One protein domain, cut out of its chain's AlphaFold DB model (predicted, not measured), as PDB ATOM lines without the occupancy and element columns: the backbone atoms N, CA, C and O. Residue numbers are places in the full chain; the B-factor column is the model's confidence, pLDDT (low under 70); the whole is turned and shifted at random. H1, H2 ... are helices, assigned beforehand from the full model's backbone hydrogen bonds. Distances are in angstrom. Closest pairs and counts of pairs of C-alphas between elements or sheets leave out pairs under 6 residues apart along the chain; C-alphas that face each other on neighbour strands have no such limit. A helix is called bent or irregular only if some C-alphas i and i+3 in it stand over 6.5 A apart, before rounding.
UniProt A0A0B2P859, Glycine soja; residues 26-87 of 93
ATOM      1  N   GLU A  26     116.172 110.303 116.544       87.69
ATOM      2  CA  GLU A  26     115.862 110.033 115.128       87.69
ATOM      3  C   GLU A  26     114.482 109.371 114.954       87.69
ATOM      4  O   GLU A  26     113.627 109.878 114.229       87.69
ATOM      5  N   ASP A  27     114.221 108.303 115.713       87.12
ATOM      6  CA  ASP A  27     112.950 107.576 115.649       87.12
ATOM      7  C   ASP A  27     111.768 108.438 116.107       87.12
ATOM      8  O   ASP A  27     110.686 108.370 115.536       87.12
ATOM      9  N   GLY A  28     111.964 109.288 117.119       87.00
ATOM     10  CA  GLY A  28     110.915 110.185 117.606       87.00
ATOM     11  C   GLY A  28     110.538 111.243 116.570       87.00
ATOM     12  O   GLY A  28     109.354 111.505 116.355       87.00
ATOM     13  N   HIS A  29     111.535 111.801 115.880       88.31
ATOM     14  CA  HIS A  29     111.326 112.722 114.766       88.31
ATOM     15  C   HIS A  29     110.569 112.059 113.610       88.31
ATOM     16  O   HIS A  29     109.603 112.638 113.104       88.31
ATOM     17  N   ALA A  30     110.960 110.839 113.234       86.62
ATOM     18  CA  ALA A  30     110.294 110.077 112.184       86.62
ATOM     19  C   ALA A  30     108.841 109.736 112.557       86.62
ATOM     20  O   ALA A  30     107.931 110.046 111.795       86.62
ATOM     21  N   ILE A  31     108.596 109.187 113.756       85.62
ATOM     22  CA  ILE A  31     107.255 108.778 114.212       85.62
ATOM     23  C   ILE A  31     106.266 109.941 114.170       85.62
ATOM     24  O   ILE A  31     105.144 109.771 113.684       85.62
ATOM     25  N   ILE A  32     106.668 111.117 114.669       84.25
ATOM     26  CA  ILE A  32     105.801 112.299 114.660       84.25
ATOM     27  C   ILE A  32     105.408 112.612 113.222       84.25
ATOM     28  O   ILE A  32     104.222 112.636 112.912       84.25
ATOM     29  N   ILE A  33     106.377 112.800 112.332       83.06
ATOM     30  CA  ILE A  33     106.105 113.238 110.964       83.06
ATOM     31  C   ILE A  33     105.345 112.188 110.157       83.06
ATOM     32  O   ILE A  33     104.376 112.547 109.485       83.06
ATOM     33  N   SER A  34     105.733 110.915 110.234       76.50
ATOM     34  CA  SER A  34     105.044 109.841 109.519       76.50
ATOM     35  C   SER A  34     103.567 109.798 109.916       76.50
ATOM     36  O   SER A  34     102.712 109.706 109.045       76.50
ATOM     37  N   SER A  35     103.245 110.032 111.194       72.75
ATOM     38  CA  SER A  35     101.855 110.101 111.677       72.75
ATOM     39  C   SER A  35     101.042 111.281 111.111       72.75
ATOM     40  O   SER A  35      99.812 111.250 111.143       72.75
ATOM     41  N   PHE A  36     101.689 112.351 110.635       73.25
ATOM     42  CA  PHE A  36     101.014 113.501 110.012       73.25
ATOM     43  C   PHE A  36     100.959 113.412 108.482       73.25
ATOM     44  O   PHE A  36     100.039 113.970 107.883       73.25
ATOM     45  N   TYR A  37     101.934 112.744 107.866       69.62
ATOM     46  CA  TYR A  37     102.198 112.780 106.426       69.62
ATOM     47  C   TYR A  37     101.849 111.467 105.689       69.62
ATOM     48  O   TYR A  37     101.936 111.407 104.465       69.62
ATOM     49  N   GLU A  38     101.415 110.419 106.396       70.81
ATOM     50  CA  GLU A  38     101.031 109.136 105.790       70.81
ATOM     51  C   GLU A  38      99.941 109.303 104.716       70.81
ATOM     52  O   GLU A  38      98.867 109.822 104.990       70.81
ATOM     53  N   LEU A  39     100.204 108.862 103.481       63.03
ATOM     54  CA  LEU A  39      99.372 109.180 102.307       63.03
ATOM     55  C   LEU A  39      97.904 108.753 102.425       63.03
ATOM     56  O   LEU A  39      97.037 109.394 101.841       63.03
ATOM     57  N   GLU A  40      97.624 107.679 103.161       56.16
ATOM     58  CA  GLU A  40      96.269 107.142 103.325       56.16
ATOM     59  C   GLU A  40      95.497 107.821 104.474       56.16
ATOM     60  O   GLU A  40      94.272 107.909 104.430       56.16
ATOM     61  N   HIS A  41      96.206 108.361 105.474       63.44
ATOM     62  CA  HIS A  41      95.636 108.956 106.695       63.44
ATOM     63  C   HIS A  41      96.244 110.326 107.020       63.44
ATOM     64  O   HIS A  41      96.370 110.723 108.182       63.44
ATOM     65  N   SER A  42      96.633 111.052 105.975       71.94
ATOM     66  CA  SER A  42      97.379 112.292 106.110       71.94
ATOM     67  C   SER A  42      96.519 113.328 106.825       71.94
ATOM     68  O   SER A  42      95.354 113.553 106.496       71.94
ATOM     69  N   ARG A  43      97.113 114.000 107.810       84.44
ATOM     70  CA  ARG A  43      96.501 115.160 108.474       84.44
ATOM     71  C   ARG A  43      96.683 116.445 107.660       84.44
ATOM     72  O   ARG A  43      96.245 117.509 108.095       84.44
ATOM     73  N   LEU A  44      97.354 116.353 106.516       86.50
ATOM     74  CA  LEU A  44      97.605 117.436 105.581       86.50
ATOM     75  C   LEU A  44      96.546 117.435 104.474       86.50
ATOM     76  O   LEU A  44      95.970 116.402 104.137       86.50
ATOM     77  N   SER A  45      96.292 118.606 103.889       90.25
ATOM     78  CA  SER A  45      95.512 118.688 102.654       90.25
ATOM     79  C   SER A  45      96.306 118.117 101.482       90.25
ATOM     80  O   SER A  45      97.535 118.195 101.473       90.25
ATOM     81  N   ASP A  46      95.613 117.653 100.442       89.56
ATOM     82  CA  ASP A  46      96.246 117.140  99.217       89.56
ATOM     83  C   ASP A  46      97.257 118.137  98.628       89.56
ATOM     84  O   ASP A  46      98.385 117.780  98.301       89.56
ATOM     85  N   SER A  47      96.905 119.429  98.611       93.06
ATOM     86  CA  SER A  47      97.799 120.499  98.153       93.06
ATOM     87  C   SER A  47      99.086 120.624  98.977       93.06
ATOM     88  O   SER A  47     100.137 120.953  98.428       93.06
ATOM     89  N   ALA A  48      99.021 120.374 100.287       91.25
ATOM     90  CA  ALA A  48     100.183 120.412 101.162       91.25
ATOM     91  C   ALA A  48     101.041 119.154 100.985       91.25
ATOM     92  O   ALA A  48     102.264 119.262 100.937       91.25
ATOM     93  N   VAL A  49     100.416 117.983 100.817       89.38
ATOM     94  CA  VAL A  49     101.117 116.733 100.486       89.38
ATOM     95  C   VAL A  49     101.890 116.884  99.176       89.38
ATOM     96  O   VAL A  49     103.078 116.572  99.127       89.38
ATOM     97  N   ASP A  50     101.256 117.419  98.133       91.38
ATOM     98  CA  ASP A  50     101.901 117.628  96.836       91.38
ATOM     99  C   ASP A  50     103.045 118.644  96.919       91.38
ATOM    100  O   ASP A  50     104.116 118.430  96.346       91.38
ATOM    101  N   ALA A  51     102.865 119.731  97.674       93.56
ATOM    102  CA  ALA A  51     103.932 120.699  97.908       93.56
ATOM    103  C   ALA A  51     105.136 120.066  98.628       93.56
ATOM    104  O   ALA A  51     106.273 120.299  98.223       93.56
ATOM    105  N   VAL A  52     104.901 119.237  99.651       91.50
ATOM    106  CA  VAL A  52     105.972 118.522 100.359       91.50
ATOM    107  C   VAL A  52     106.702 117.571  99.414       91.50
ATOM    108  O   VAL A  52     107.924 117.652  99.329       91.50
ATOM    109  N   LYS A  53     105.988 116.737  98.643       89.31
ATOM    110  CA  LYS A  53     106.606 115.836  97.650       89.31
ATOM    111  C   LYS A  53     107.502 116.584  96.666       89.31
ATOM    112  O   LYS A  53     108.597 116.123  96.374       89.31
ATOM    113  N   ASN A  54     107.067 117.755  96.201       94.25
ATOM    114  CA  ASN A  54     107.837 118.583  95.269       94.25
ATOM    115  C   ASN A  54     109.096 119.213  95.891       94.25
ATOM    116  O   ASN A  54     110.021 119.565  95.162       94.25
ATOM    117  N   LEU A  55     109.129 119.396  97.214       94.75
ATOM    118  CA  LEU A  55     110.271 119.967  97.935       94.75
ATOM    119  C   LEU A  55     111.252 118.905  98.441       94.75
ATOM    120  O   LEU A  55     112.405 119.227  98.734       94.75
ATOM    121  N   LEU A  56     110.801 117.657  98.577       93.75
ATOM    122  CA  LEU A  56     111.633 116.568  99.062       93.75
ATOM    123  C   LEU A  56     112.741 116.214  98.059       93.75
ATOM    124  O   LEU A  56     112.503 116.150  96.853       93.75
ATOM    125  N   PRO A  57     113.961 115.931  98.543       94.31
ATOM    126  CA  PRO A  57     115.016 115.417  97.687       94.31
ATOM    127  C   PRO A  57     114.719 113.969  97.278       94.31
ATOM    128  O   PRO A  57     114.089 113.216  98.017       94.31
ATOM    129  N   GLU A  58     115.251 113.544  96.131       93.75
ATOM    130  CA  GLU A  58     115.002 112.210  95.560       93.75
ATOM    131  C   GLU A  58     115.322 111.062  96.538       93.75
ATOM    132  O   GLU A  58     114.564 110.100  96.650       93.75
ATOM    133  N   TYR A  59     116.396 111.197  97.326       91.44
ATOM    134  CA  TYR A  59     116.799 110.178  98.300       91.44
ATOM    135  C   TYR A  59     115.793 109.985  99.448       91.44
ATOM    136  O   TYR A  59     115.866 108.973 100.141       91.44
ATOM    137  N   ALA A  60     114.866 110.925  99.663       90.56
ATOM    138  CA  ALA A  60     113.818 110.804 100.672       90.56
ATOM    139  C   ALA A  60     112.689 109.851 100.242       90.56
ATOM    140  O   ALA A  60     111.886 109.457 101.082       90.56
ATOM    141  N   GLN A  61     112.622 109.467  98.959       89.38
ATOM    142  CA  GLN A  61     111.627 108.528  98.415       89.38
ATOM    143  C   GLN A  61     110.173 108.944  98.694       89.38
ATOM    144  O   GLN A  61     109.315 108.113  98.978       89.38
ATOM    145  N   ASN A  62     109.897 110.249  98.608       87.00
ATOM    146  CA  ASN A  62     108.616 110.869  98.968       87.00
ATOM    147  C   ASN A  62     108.176 110.664 100.425       87.00
ATOM    148  O   ASN A  62     107.039 111.008 100.732       87.00
ATOM    149  N   ASP A  63     109.042 110.165 101.308       86.56
ATOM    150  CA  ASP A  63     108.782 110.019 102.737       86.56
ATOM    151  C   ASP A  63     109.506 111.129 103.509       86.56
ATOM    152  O   ASP A  63     110.737 111.180 103.583       86.56
ATOM    153  N   LEU A  64     108.722 112.043 104.088       88.06
ATOM    154  CA  LEU A  64     109.251 113.148 104.883       88.06
ATOM    155  C   LEU A  64     110.015 112.637 106.117       88.06
ATOM    156  O   LEU A  64     110.997 113.265 106.514       88.06
ATOM    157  N   GLY A  65     109.642 111.476 106.672       87.75
ATOM    158  CA  GLY A  65     110.303 110.837 107.814       87.75
ATOM    159  C   GLY A  65     111.805 110.637 107.598       87.75
ATOM    160  O   GLY A  65     112.601 110.937 108.487       87.75
ATOM    161  N   ASN A  66     112.212 110.280 106.374       88.88
ATOM    162  CA  ASN A  66     113.612 110.034 106.003       88.88
ATOM    163  C   ASN A  66     114.528 111.267 106.115       88.88
ATOM    164  O   ASN A  66     115.756 111.140 106.116       88.88
ATOM    165  N   VAL A  67     113.961 112.474 106.186       91.12
ATOM    166  CA  VAL A  67     114.726 113.728 106.284       91.12
ATOM    167  C   VAL A  67     114.486 114.490 107.585       91.12
ATOM    168  O   VAL A  67     115.120 115.520 107.796       91.12
ATOM    169  N   CYS A  68     113.639 113.992 108.488       90.12
ATOM    170  CA  CYS A  68     113.202 114.746 109.668       90.12
ATOM    171  C   CYS A  68     114.329 115.111 110.634       90.12
ATOM    172  O   CYS A  68     114.318 116.200 111.204       90.12
ATOM    173  N   SER A  69     115.347 114.264 110.754       92.56
ATOM    174  CA  SER A  69     116.492 114.521 111.639       92.56
ATOM    175  C   SER A  69     117.654 115.218 110.926       92.56
ATOM    176  O   SER A  69     118.769 115.300 111.440       92.56
ATOM    177  N   TRP A  70     117.427 115.741 109.713       94.62
ATOM    178  CA  TRP A  70     118.425 116.534 108.994       94.62
ATOM    179  C   TRP A  70     118.903 117.733 109.825       94.62
ATOM    180  O   TRP A  70     120.109 117.977 109.887       94.62
ATOM    181  N   ALA A  71     117.986 118.419 110.517       95.12
ATOM    182  CA  ALA A  71     118.297 119.564 111.375       95.12
ATOM    183  C   ALA A  71     119.318 119.206 112.476       95.12
ATOM    184  O   ALA A  71     120.289 119.936 112.690       95.12
ATOM    185  N   ASP A  72     119.160 118.041 113.112       94.62
ATOM    186  CA  ASP A  72     120.057 117.565 114.174       94.62
ATOM    187  C   ASP A  72     121.472 117.269 113.676       94.62
ATOM    188  O   ASP A  72     122.442 117.423 114.421       94.62
ATOM    189  N   ARG A  73     121.610 116.866 112.408       94.56
ATOM    190  CA  ARG A  73     122.919 116.639 111.784       94.56
ATOM    191  C   ARG A  73     123.588 117.954 111.411       94.56
ATOM    192  O   ARG A  73     124.785 118.120 111.643       94.56
ATOM    193  N   VAL A  74     122.834 118.901 110.849       96.50
ATOM    194  CA  VAL A  74     123.423 120.151 110.353       96.50
ATOM    195  C   VAL A  74     123.796 121.134 111.449       96.50
ATOM    196  O   VAL A  74     124.683 121.944 111.202       96.50
ATOM    197  N   ARG A  75     123.237 121.039 112.663       95.81
ATOM    198  CA  ARG A  75     123.572 121.953 113.775       95.81
ATOM    199  C   ARG A  75     125.053 121.976 114.167       95.81
ATOM    200  O   ARG A  75     125.515 122.952 114.746       95.81
ATOM    201  N   PHE A  76     125.805 120.924 113.842       94.62
ATOM    202  CA  PHE A  76     127.253 120.853 114.077       94.62
ATOM    203  C   PHE A  76     128.082 121.534 112.980       94.62
ATOM    204  O   PHE A  76     129.237 121.876 113.201       94.62
ATOM    205  N   TYR A  77     127.508 121.741 111.794       97.12
ATOM    206  CA  TYR A  77     128.142 122.479 110.698       97.12
ATOM    207  C   TYR A  77     127.653 123.936 110.684       97.12
ATOM    208  O   TYR A  77     128.437 124.878 110.575       97.12
ATOM    209  N   LEU A  78     126.347 124.120 110.869       97.31
ATOM    210  CA  LEU A  78     125.635 125.382 111.003       97.31
ATOM    211  C   LEU A  78     125.401 125.681 112.485       97.31
ATOM    212  O   LEU A  78     124.280 125.633 112.973       97.31
ATOM    213  N   HIS A  79     126.471 126.007 113.206       96.94
ATOM    214  CA  HIS A  79     126.452 126.188 114.665       96.94
ATOM    215  C   HIS A  79     125.359 127.137 115.181       96.94
ATOM    216  O   HIS A  79     124.823 126.935 116.269       96.94
ATOM    217  N   TRP A  80     124.993 128.153 114.395       97.81
ATOM    218  CA  TRP A  80     123.921 129.089 114.736       97.81
ATOM    219  C   TRP A  80     122.546 128.421 114.864       97.81
ATOM    220  O   TRP A  80     121.676 128.975 115.528       97.81
ATOM    221  N   SER A  81     122.328 127.258 114.242       97.75
ATOM    222  CA  SER A  81     121.044 126.565 114.300       97.75
ATOM    223  C   SER A  81     120.870 125.773 115.590       97.75
ATOM    224  O   SER A  81     119.740 125.456 115.932       97.75
ATOM    225  N   GLY A  82     121.945 125.483 116.335       95.62
ATOM    226  CA  GLY A  82     121.890 124.695 117.572       95.62
ATOM    227  C   GLY A  82     120.862 125.213 118.589       95.62
ATOM    228  O   GLY A  82     119.994 124.440 118.992       95.62
ATOM    229  N   PRO A  83     120.885 126.512 118.943       96.00
ATOM    230  CA  PRO A  83     119.898 127.110 119.844       96.00
ATOM    231  C   PRO A  83     118.449 127.107 119.332       96.00
ATOM    232  O   PRO A  83     117.548 127.407 120.102       96.00
ATOM    233  N   LEU A  84     118.188 126.782 118.058       96.06
ATOM    234  CA  LEU A  84     116.824 126.721 117.512       96.06
ATOM    235  C   LEU A  84     116.090 125.416 117.861       96.06
ATOM    236  O   LEU A  84     114.892 125.312 117.618       96.06
ATOM    237  N   HIS A  85     116.791 124.419 118.411       94.50
ATOM    238  CA  HIS A  85     116.211 123.114 118.756       94.50
ATOM    239  C   HIS A  85     115.493 123.104 120.112       94.50
ATOM    240  O   HIS A  85     114.832 122.122 120.443       94.50
ATOM    241  N   PHE A  86     115.639 124.151 120.924       92.06
ATOM    242  CA  PHE A  86     115.092 124.195 122.275       92.06
ATOM    243  C   PHE A  86     114.705 125.620 122.675       92.06
ATOM    244  O   PHE A  86     115.112 126.598 122.054       92.06
ATOM    245  N   ALA A  87     113.900 125.722 123.729       91.25
ATOM    246  CA  ALA A  87     113.592 126.977 124.395       91.25
ATOM    247  C   ALA A  87     113.907 126.807 125.882       91.25
ATOM    248  O   ALA A  87     113.226 126.054 126.581       91.25
TER     249      ALA A  87
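This is residues 26 to 87 of the 93 residues of a protein of Glycine soja (UniProt A0A0B2P859). A string of helices is drawn out along one axis: the longest, H1, packs with the very short H3 near the middle, H2 lies toward one end, and H4 leads on to H5 at the other end. Contacts between the helices are few, and the chain folds back after H1, with H1 and H2 running opposite ways. The 62 printed residues, with five named helices in the order H1 H2 H3 H4 H5 and no named strand, are all helix in class. The whole is only just loose, close to compact, with a radius of gyration of the C-alphas of 13.0 A, and elongated, spanning 36 by 23 by 19 A.

H1, residues 26 to 37, and H3, residues 64 to 67, touch, their closest C-alphas being those of Ala 30 and Gly 65, 4.4 A apart. H2, residues 46 to 55, is close to H1 but not clearly touching, with Tyr 37 and Val 49 the closest C-alphas at 7.2 A; they run opposite ways at a steep tilt of 43 degrees. H4, residues 70 to 74, and H3 meet only through their link. H5, residues 79 to 85, is close to H4 but not clearly touching, with the closest C-alphas, those of Val 74 and Ser 81, at 7.9 A. H5 is apart from H1, H2 and H3. Every O i to N i+4 pair is within hydrogen-bond range in H1, H2 and H4; H3 is too short for one, and H5 has 0 of 3, but 3 of 4 O i to N i+3 pairs.

H1 begins at C-alpha 26, (115.862, 110.033, 115.128), and is 16.4 A long; H2 is 14.4 A, H3 5.7 A and H4 6.3 A. H5, 11.4 A, ends at C-alpha 85, (116.211, 123.114, 118.756), and is only just irregular: C-alphas 80 and 83 are 6.8 A apart.

The C-alphas farthest apart, those of Glu 40 and His 79, are 37.4 A apart. The printed part has no cut and no long link. Residue 37 and residues 39 to 41 have pLDDT under 70.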